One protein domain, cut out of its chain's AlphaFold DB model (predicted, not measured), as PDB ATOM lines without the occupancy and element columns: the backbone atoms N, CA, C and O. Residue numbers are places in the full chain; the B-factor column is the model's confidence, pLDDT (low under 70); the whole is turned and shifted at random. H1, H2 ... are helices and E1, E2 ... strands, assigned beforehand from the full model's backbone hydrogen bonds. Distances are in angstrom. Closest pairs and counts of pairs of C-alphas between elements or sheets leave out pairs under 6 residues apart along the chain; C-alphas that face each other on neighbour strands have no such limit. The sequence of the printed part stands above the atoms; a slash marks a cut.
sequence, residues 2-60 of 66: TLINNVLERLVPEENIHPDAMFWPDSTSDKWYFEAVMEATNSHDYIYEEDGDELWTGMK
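Overview. This is residues 2 to 60 of the 66 residues of an uncharacterized protein of bioreactor metagenome (UniProt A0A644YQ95). A long looping stretch, residues 8 to 33, winds past a two-stranded hairpin, E1 and E2, and then swings wide before it comes back to the short helix H2; a second short helix, H1, packs on H2 at a steep angle. H2 lies near the middle of the domain, joined to E1 by a tight link of 2 residues; the hairpin's turn, at Glu 50, and the wide swing of the looping stretch, at Asp 26, lie at opposite ends of the domain. The printed part has 59 residues with two named helices and two named strands, in the order H1, H2, E1, E2; the sheet is E1 - E2, antiparallel. The class is mixed, helices and strands, with under half of the residues, 25, in named elements. The whole is compact, with a radius of gyration of the C-alphas of 10.7 A, and rounded, spanning 30 by 25 by 17 A.

Arrangement. Begin at H1, residues 2 to 7, which touches H2, residues 34 to 41; their closest C-alphas, those of Thr 2 and Ala 36, are 5.4 A apart. The two helices run the same way at a steep tilt of 61 degrees. In both, every O i to N i+4 pair is within hydrogen-bond range. Further on, E1, residues 44 to 48, and E2, residues 54 to 59, form a hairpin, with 154 degrees between their directions. Look for N 45 and O 58 at 2.9 A, and N 57 and O 45 at 2.8 A, within hydrogen-bond range. H1 is apart from E1 and E2, and H2 is apart from E2.

Along the chain. Find C-alpha 2 at (27.314, -27.498, 0.402); from there H1 runs 8.6 A to C-alpha 7. H2 begins at C-alpha 34, (33.065, -31.260, -6.864), and covers 10.8 A. E1 covers 12.9 A, and E2 runs 13.3 A to C-alpha 59 at (20.414, -29.579, -19.217).

Size, cuts and confidence. The C-alphas of Asp 26 and Glu 50, the two farthest apart, are 31.4 A from each other. The link from H1 to H2 is long, with 26 residues; those from H2 to E1 and from E1 to E2 are tight. The printed part has no cut, and no printed residue is under 70 in pLDDT.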
ATOM      1  N   THR A   2      27.752 -26.416  -0.503       93.44
ATOM      2  CA  THR A   2      27.314 -27.498   0.402       93.44
ATOM      3  C   THR A   2      26.237 -27.116   1.426       93.44
ATOM      4  O   THR A   2      25.205 -27.766   1.469       93.44
ATOM      5  N   LEU A   3      26.417 -26.041   2.211       96.06
ATOM      6  CA  LEU A   3      25.398 -25.625   3.191       96.06
ATOM      7  C   LEU A   3      24.038 -25.343   2.534       96.06
ATOM      8  O   LEU A   3      23.014 -25.765   3.054       96.06
ATOM      9  N   ILE A   4      24.030 -24.620   1.412       95.38
ATOM     10  CA  ILE A   4      22.795 -24.246   0.718       95.38
ATOM     11  C   ILE A   4      22.162 -25.466   0.054       95.38
ATOM     12  O   ILE A   4      20.960 -25.646   0.188       95.38
ATOM     13  N   ASN A   5      22.957 -26.319  -0.596       95.69
ATOM     14  CA  ASN A   5      22.459 -27.555  -1.203       95.69
ATOM     15  C   ASN A   5      21.791 -28.445  -0.145       95.69
ATOM     16  O   ASN A   5      20.659 -28.858  -0.344       95.69
ATOM     17  N   ASN A   6      22.409 -28.608   1.031       94.38
ATOM     18  CA  ASN A   6      21.821 -29.371   2.136       94.38
ATOM     19  C   ASN A   6      20.531 -28.741   2.678       94.38
ATOM     20  O   ASN A   6      19.586 -29.457   2.981       94.38
ATOM     21  N   VAL A   7      20.472 -27.411   2.806       96.94
ATOM     22  CA  VAL A   7      19.246 -26.708   3.237       96.94
ATOM     23  C   VAL A   7      18.109 -26.884   2.227       96.94
ATOM     24  O   VAL A   7      16.946 -26.863   2.617       96.94
ATOM     25  N   LEU A   8      18.441 -27.030   0.945       94.62
ATOM     26  CA  LEU A   8      17.489 -27.275  -0.136       94.62
ATOM     27  C   LEU A   8      17.272 -28.768  -0.420       94.62
ATOM     28  O   LEU A   8      16.515 -29.072  -1.334       94.62
ATOM     29  N   GLU A   9      17.932 -29.659   0.328       93.19
ATOM     30  CA  GLU A   9      17.905 -31.115   0.124       93.19
ATOM     31  C   GLU A   9      18.252 -31.525  -1.321       93.19
ATOM     32  O   GLU A   9      17.631 -32.401  -1.912       93.19
ATOM     33  N   ARG A  10      19.254 -30.851  -1.898       94.88
ATOM     34  CA  ARG A  10      19.789 -31.125  -3.236       94.88
ATOM     35  C   ARG A  10      21.104 -31.882  -3.123       94.88
ATOM     36  O   ARG A  10      22.061 -31.352  -2.544       94.88
ATOM     37  N   LEU A  11      21.160 -33.085  -3.680       95.81
ATOM     38  CA  LEU A  11      22.340 -33.944  -3.677       95.81
ATOM     39  C   LEU A  11      22.399 -34.727  -4.988       95.81
ATOM     40  O   LEU A  11      21.381 -35.232  -5.442       95.81
ATOM     41  N   VAL A  12      23.584 -34.803  -5.589       97.69
ATOM     42  CA  VAL A  12      23.835 -35.566  -6.814       97.69
ATOM     43  C   VAL A  12      25.216 -36.215  -6.704       97.69
ATOM     44  O   VAL A  12      26.188 -35.497  -6.442       97.69
ATOM     45  N   PRO A  13      25.333 -37.538  -6.879       97.56
ATOM     46  CA  PRO A  13      26.626 -38.197  -6.985       97.56
ATOM     47  C   PRO A  13      27.236 -37.961  -8.376       97.56
ATOM     48  O   PRO A  13      26.514 -37.736  -9.350       97.56
ATOM     49  N   GLU A  14      28.566 -37.995  -8.495       97.81
ATOM     50  CA  GLU A  14      29.274 -37.750  -9.767       97.81
ATOM     51  C   GLU A  14      28.706 -38.564 -10.943       97.81
ATOM     52  O   GLU A  14      28.527 -38.020 -12.035       97.81
ATOM     53  N   GLU A  15      28.389 -39.841 -10.729       97.44
ATOM     54  CA  GLU A  15      27.839 -40.742 -11.747       97.44
ATOM     55  C   GLU A  15      26.476 -40.313 -12.310       97.44
ATOM     56  O   GLU A  15      26.134 -40.692 -13.433       97.44
ATOM     57  N   ASN A  16      25.729 -39.500 -11.563       98.19
ATOM     58  CA  ASN A  16      24.383 -39.058 -11.907       98.19
ATOM     59  C   ASN A  16      24.357 -37.667 -12.559       98.19
ATOM     60  O   ASN A  16      23.296 -37.186 -12.975       98.19
ATOM     61  N   ILE A  17      25.519 -37.019 -12.687       98.38
ATOM     62  CA  ILE A  17      25.669 -35.744 -13.384       98.38
ATOM     63  C   ILE A  17      25.564 -35.976 -14.892       98.38
ATOM     64  O   ILE A  17      26.290 -36.772 -15.488       98.38
ATOM     65  N   HIS A  18      24.683 -35.217 -15.542       98.25
ATOM     66  CA  HIS A  18      24.470 -35.328 -16.980       98.25
ATOM     67  C   HIS A  18      25.767 -35.013 -17.763       98.25
ATOM     68  O   HIS A  18      26.414 -34.000 -17.490       98.25
ATOM     69  N   PRO A  19      26.136 -35.802 -18.791       97.12
ATOM     70  CA  PRO A  19      27.407 -35.639 -19.509       97.12
ATOM     71  C   PRO A  19      27.542 -34.301 -20.254       97.12
ATOM     72  O   PRO A  19      28.654 -33.819 -20.450       97.12
ATOM     73  N   ASP A  20      26.422 -33.687 -20.645       97.44
ATOM     74  CA  ASP A  20      26.401 -32.361 -21.287       97.44
ATOM     75  C   ASP A  20      26.449 -31.187 -20.289       97.44
ATOM     76  O   ASP A  20      26.280 -30.029 -20.681       97.44
ATOM     77  N   ALA A  21      26.631 -31.457 -18.993       97.06
ATOM     78  CA  ALA A  21      26.798 -30.411 -17.996       97.06
ATOM     79  C   ALA A  21      28.037 -29.547 -18.279       97.06
ATOM     80  O   ALA A  21      29.005 -29.962 -18.919       97.06
ATOM     81  N   MET A  22      28.029 -28.317 -17.771       95.44
ATOM     82  CA  MET A  22      29.224 -27.486 -17.780       95.44
ATOM     83  C   MET A  22      30.170 -27.943 -16.670       95.44
ATOM     84  O   MET A  22      29.823 -27.889 -15.489       95.44
ATOM     85  N   PHE A  23      31.378 -28.340 -17.068       95.81
ATOM     86  CA  PHE A  23      32.468 -28.698 -16.163       95.81
ATOM     87  C   PHE A  23      33.466 -27.550 -16.042       95.81
ATOM     88  O   PHE A  23      33.835 -26.908 -17.031       95.81
ATOM     89  N   TRP A  24      33.932 -27.315 -14.819       95.19
ATOM     90  CA  TRP A  24      34.876 -26.247 -14.509       95.19
ATOM     91  C   TRP A  24      36.298 -26.820 -14.440       95.19
ATOM     92  O   TRP A  24      36.525 -27.776 -13.699       95.19
ATOM     93  N   PRO A  25      37.277 -26.271 -15.181       95.06
ATOM     94  CA  PRO A  25      38.620 -26.854 -15.281       95.06
ATOM     95  C   PRO A  25      39.392 -26.885 -13.949       95.06
ATOM     96  O   PRO A  25      40.354 -27.636 -13.811       95.06
ATOM     97  N   ASP A  26      38.990 -26.070 -12.978       95.00
ATOM     98  CA  ASP A  26      39.536 -25.972 -11.622       95.00
ATOM     99  C   ASP A  26      38.731 -26.760 -10.566       95.00
ATOM    100  O   ASP A  26      39.182 -26.918  -9.427       95.00
ATOM    101  N   SER A  27      37.563 -27.292 -10.939       96.12
ATOM    102  CA  SER A  27      36.732 -28.172 -10.115       96.12
ATOM    103  C   SER A  27      36.694 -29.561 -10.742       96.12
ATOM    104  O   SER A  27      35.750 -29.924 -11.436       96.12
ATOM    105  N   THR A  28      37.755 -30.328 -10.508       96.94
ATOM    106  CA  THR A  28      37.897 -31.718 -10.955       96.94
ATOM    107  C   THR A  28      37.226 -32.689  -9.981       96.94
ATOM    108  O   THR A  28      37.065 -32.366  -8.803       96.94
ATOM    109  N   SER A  29      36.841 -33.881 -10.446       96.69
ATOM    110  CA  SER A  29      36.055 -34.819  -9.632       96.69
ATOM    111  C   SER A  29      36.781 -35.424  -8.433       96.69
ATOM    112  O   SER A  29      36.155 -35.798  -7.449       96.69
ATOM    113  N   ASP A  30      38.115 -35.392  -8.410       96.75
ATOM    114  CA  ASP A  30      38.905 -35.771  -7.233       96.75
ATOM    115  C   ASP A  30      38.781 -34.779  -6.057       96.75
ATOM    116  O   ASP A  30      39.327 -35.016  -4.974       96.75
ATOM    117  N   LYS A  31      38.115 -33.632  -6.249       97.75
ATOM    118  CA  LYS A  31      37.929 -32.625  -5.202       97.75
ATOM    119  C   LYS A  31      36.695 -32.937  -4.371       97.75
ATOM    120  O   LYS A  31      35.599 -33.084  -4.890       97.75
ATOM    121  N   TRP A  32      36.852 -32.862  -3.050       95.81
ATOM    122  CA  TRP A  32      35.764 -33.075  -2.084       95.81
ATOM    123  C   TRP A  32      34.536 -32.167  -2.289       95.81
ATOM    124  O   TRP A  32      33.464 -32.465  -1.776       95.81
ATOM    125  N   TYR A  33      34.695 -31.032  -2.979       95.62
ATOM    126  CA  TYR A  33      33.627 -30.066  -3.239       95.62
ATOM    127  C   TYR A  33      32.983 -30.209  -4.626       95.62
ATOM    128  O   TYR A  33      32.101 -29.411  -4.943       95.62
ATOM    129  N   PHE A  34      33.434 -31.156  -5.453       97.88
ATOM    130  CA  PHE A  34      33.065 -31.260  -6.864       97.88
ATOM    131  C   PHE A  34      31.549 -31.318  -7.079       97.88
ATOM    132  O   PHE A  34      30.987 -30.415  -7.697       97.88
ATOM    133  N   GLU A  35      30.881 -32.313  -6.499       97.94
ATOM    134  CA  GLU A  35      29.432 -32.529  -6.627       97.94
ATOM    135  C   GLU A  35      28.639 -31.301  -6.169       97.94
ATOM    136  O   GLU A  35      27.762 -30.805  -6.872       97.94
ATOM    137  N   ALA A  36      29.027 -30.710  -5.034       97.56
ATOM    138  CA  ALA A  36      28.375 -29.510  -4.517       97.56
ATOM    139  C   ALA A  36      28.508 -28.300  -5.461       97.56
ATOM    140  O   ALA A  36      27.597 -27.466  -5.515       97.56
ATOM    141  N   VAL A  37      29.633 -28.175  -6.177       97.06
ATOM    142  CA  VAL A  37      29.830 -27.139  -7.202       97.06
ATOM    143  C   VAL A  37      28.986 -27.421  -8.430       97.06
ATOM    144  O   VAL A  37      28.306 -26.512  -8.913       97.06
ATOM    145  N   MET A  38      29.000 -28.659  -8.916       97.56
ATOM    146  CA  MET A  38      28.220 -29.061 -10.080       97.56
ATOM    147  C   MET A  38      26.733 -28.786  -9.848       97.56
ATOM    148  O   MET A  38      26.130 -28.053 -10.634       97.56
ATOM    149  N   GLU A  39      26.200 -29.222  -8.707       97.19
ATOM    150  CA  GLU A  39      24.810 -29.021  -8.292       97.19
ATOM    151  C   GLU A  39      24.406 -27.547  -8.228       97.19
ATOM    152  O   GLU A  39      23.341 -27.139  -8.693       97.19
ATOM    153  N   ALA A  40      25.269 -26.688  -7.693       95.69
ATOM    154  CA  ALA A  40      24.927 -25.282  -7.524       95.69
ATOM    155  C   ALA A  40      25.040 -24.445  -8.810       95.69
ATOM    156  O   ALA A  40      24.453 -23.363  -8.877       95.69
ATOM    157  N   THR A  41      25.824 -24.886  -9.797       94.31
ATOM    158  CA  THR A  41      26.204 -24.058 -10.959       94.31
ATOM    159  C   THR A  41      25.525 -24.457 -12.260       94.31
ATOM    160  O   THR A  41      25.427 -23.635 -13.171       94.31
ATOM    161  N   ASN A  42      25.013 -25.681 -12.346       95.94
ATOM    162  CA  ASN A  42      24.337 -26.187 -13.527       95.94
ATOM    163  C   ASN A  42      22.821 -26.143 -13.327       95.94
ATOM    164  O   ASN A  42      22.296 -26.702 -12.372       95.94
ATOM    165  N   SER A  43      22.098 -25.494 -14.241       95.06
ATOM    166  CA  SER A  43      20.634 -25.598 -14.284       95.06
ATOM    167  C   SER A  43      20.242 -26.837 -15.085       95.06
ATOM    168  O   SER A  43      20.649 -26.969 -16.237       95.06
ATOM    169  N   HIS A  44      19.435 -27.719 -14.508       97.12
ATOM    170  CA  HIS A  44      19.124 -29.019 -15.106       97.12
ATOM    171  C   HIS A  44      17.692 -29.475 -14.773       97.12
ATOM    172  O   HIS A  44      16.972 -28.840 -13.990       97.12
ATOM    173  N   ASP A  45      17.248 -30.525 -15.453       98.06
ATOM    174  CA  ASP A  45      16.068 -31.321 -15.119       98.06
ATOM    175  C   ASP A  45      16.518 -32.604 -14.420       98.06
ATOM    176  O   ASP A  45      17.534 -33.190 -14.795       98.06
ATOM    177  N   TYR A  46      15.766 -33.048 -13.416       97.81
ATOM    178  CA  TYR A  46      16.147 -34.180 -12.578       97.81
ATOM    179  C   TYR A  46      14.938 -34.995 -12.121       97.81
ATOM    180  O   TYR A  46      13.794 -34.529 -12.151       97.81
ATOM    181  N   ILE A  47      15.221 -36.220 -11.695       98.00
ATOM    182  CA  ILE A  47      14.327 -37.064 -10.901       98.00
ATOM    183  C   ILE A  47      15.065 -37.497  -9.634       98.00
ATOM    184  O   ILE A  47      16.292 -37.504  -9.625       98.00
ATOM    185  N   TYR A  48      14.322 -37.864  -8.592       97.50
ATOM    186  CA  TYR A  48      14.903 -38.500  -7.411       97.50
ATOM    187  C   TYR A  48      14.988 -40.013  -7.608       97.50
ATOM    188  O   TYR A  48      14.018 -40.633  -8.061       97.50
ATOM    189  N   GLU A  49      16.128 -40.590  -7.250       96.25
ATOM    190  CA  GLU A  49      16.326 -42.032  -7.123       96.25
ATOM    191  C   GLU A  49      15.802 -42.547  -5.768       96.25
ATOM    192  O   GLU A  49      15.281 -41.789  -4.943       96.25
ATOM    193  N   GLU A  50      15.854 -43.865  -5.542       94.81
ATOM    194  CA  GLU A  50      15.282 -44.486  -4.333       94.81
ATOM    195  C   GLU A  50      16.007 -44.088  -3.036       94.81
ATOM    196  O   GLU A  50      15.401 -44.111  -1.961       94.81
ATOM    197  N   ASP A  51      17.284 -43.723  -3.126       93.44
ATOM    198  CA  ASP A  51      18.113 -43.238  -2.017       93.44
ATOM    199  C   ASP A  51      17.961 -41.731  -1.751       93.44
ATOM    200  O   ASP A  51      18.437 -41.244  -0.723       93.44
ATOM    201  N   GLY A  52      17.214 -41.024  -2.604       93.50
ATOM    202  CA  GLY A  52      16.960 -39.592  -2.496       93.50
ATOM    203  C   GLY A  52      17.958 -38.717  -3.250       93.50
ATOM    204  O   GLY A  52      17.797 -37.497  -3.219       93.50
ATOM    205  N   ASP A  53      18.932 -39.307  -3.944       96.31
ATOM    206  CA  ASP A  53      19.844 -38.560  -4.802       96.31
ATOM    207  C   ASP A  53      19.158 -38.142  -6.106       96.31
ATOM    208  O   ASP A  53      18.213 -38.771  -6.594       96.31
ATOM    209  N   GLU A  54      19.615 -37.034  -6.676       97.88
ATOM    210  CA  GLU A  54      19.163 -36.578  -7.979       97.88
ATOM    211  C   GLU A  54      19.877 -37.349  -9.096       97.88
ATOM    212  O   GLU A  54      21.087 -37.566  -9.062       97.88
ATOM    213  N   LEU A  55      19.120 -37.697 -10.136       98.31
ATOM    214  CA  LEU A  55      19.632 -38.113 -11.437       98.31
ATOM    215  C   LEU A  55      19.309 -37.032 -12.464       98.31
ATOM    216  O   LEU A  55      18.135 -36.754 -12.740       98.31
ATOM    217  N   TRP A  56      20.337 -36.428 -13.061       98.44
ATOM    218  CA  TRP A  56      20.143 -35.363 -14.038       98.44
ATOM    219  C   TRP A  56      19.744 -35.946 -15.397       98.44
ATOM    220  O   TRP A  56      20.504 -36.650 -16.058       98.44
ATOM    221  N   THR A  57      18.538 -35.608 -15.849       98.38
ATOM    222  CA  THR A  57      17.921 -36.152 -17.073       98.38
ATOM    223  C   THR A  57      18.027 -35.216 -18.277       98.38
ATOM    224  O   THR A  57      17.712 -35.612 -19.400       98.38
ATOM    225  N   GLY A  58      18.486 -33.981 -18.065       97.94
ATOM    226  CA  GLY A  58      18.738 -33.021 -19.132       97.94
ATOM    227  C   GLY A  58      19.263 -31.682 -18.624       97.94
ATOM    228  O   GLY A  58      19.120 -31.340 -17.452       97.94
ATOM    229  N   MET A  59      19.860 -30.899 -19.526       97.25
ATOM    230  CA  MET A  59      20.414 -29.579 -19.217       97.25
ATOM    231  C   MET A  59      19.463 -28.452 -19.621       97.25
ATOM    232  O   MET A  59      18.902 -28.450 -20.718       97.25
ATOM    233  N   LYS A  60      19.336 -27.436 -18.762       95.56
ATOM    234  CA  LYS A  60      18.618 -26.197 -19.080       95.56
ATOM    235  C   LYS A  60      19.576 -25.165 -19.657       95.56
ATOM    236  O   LYS A  60      20.753 -25.116 -19.316       95.56
TER     237      LYS A  60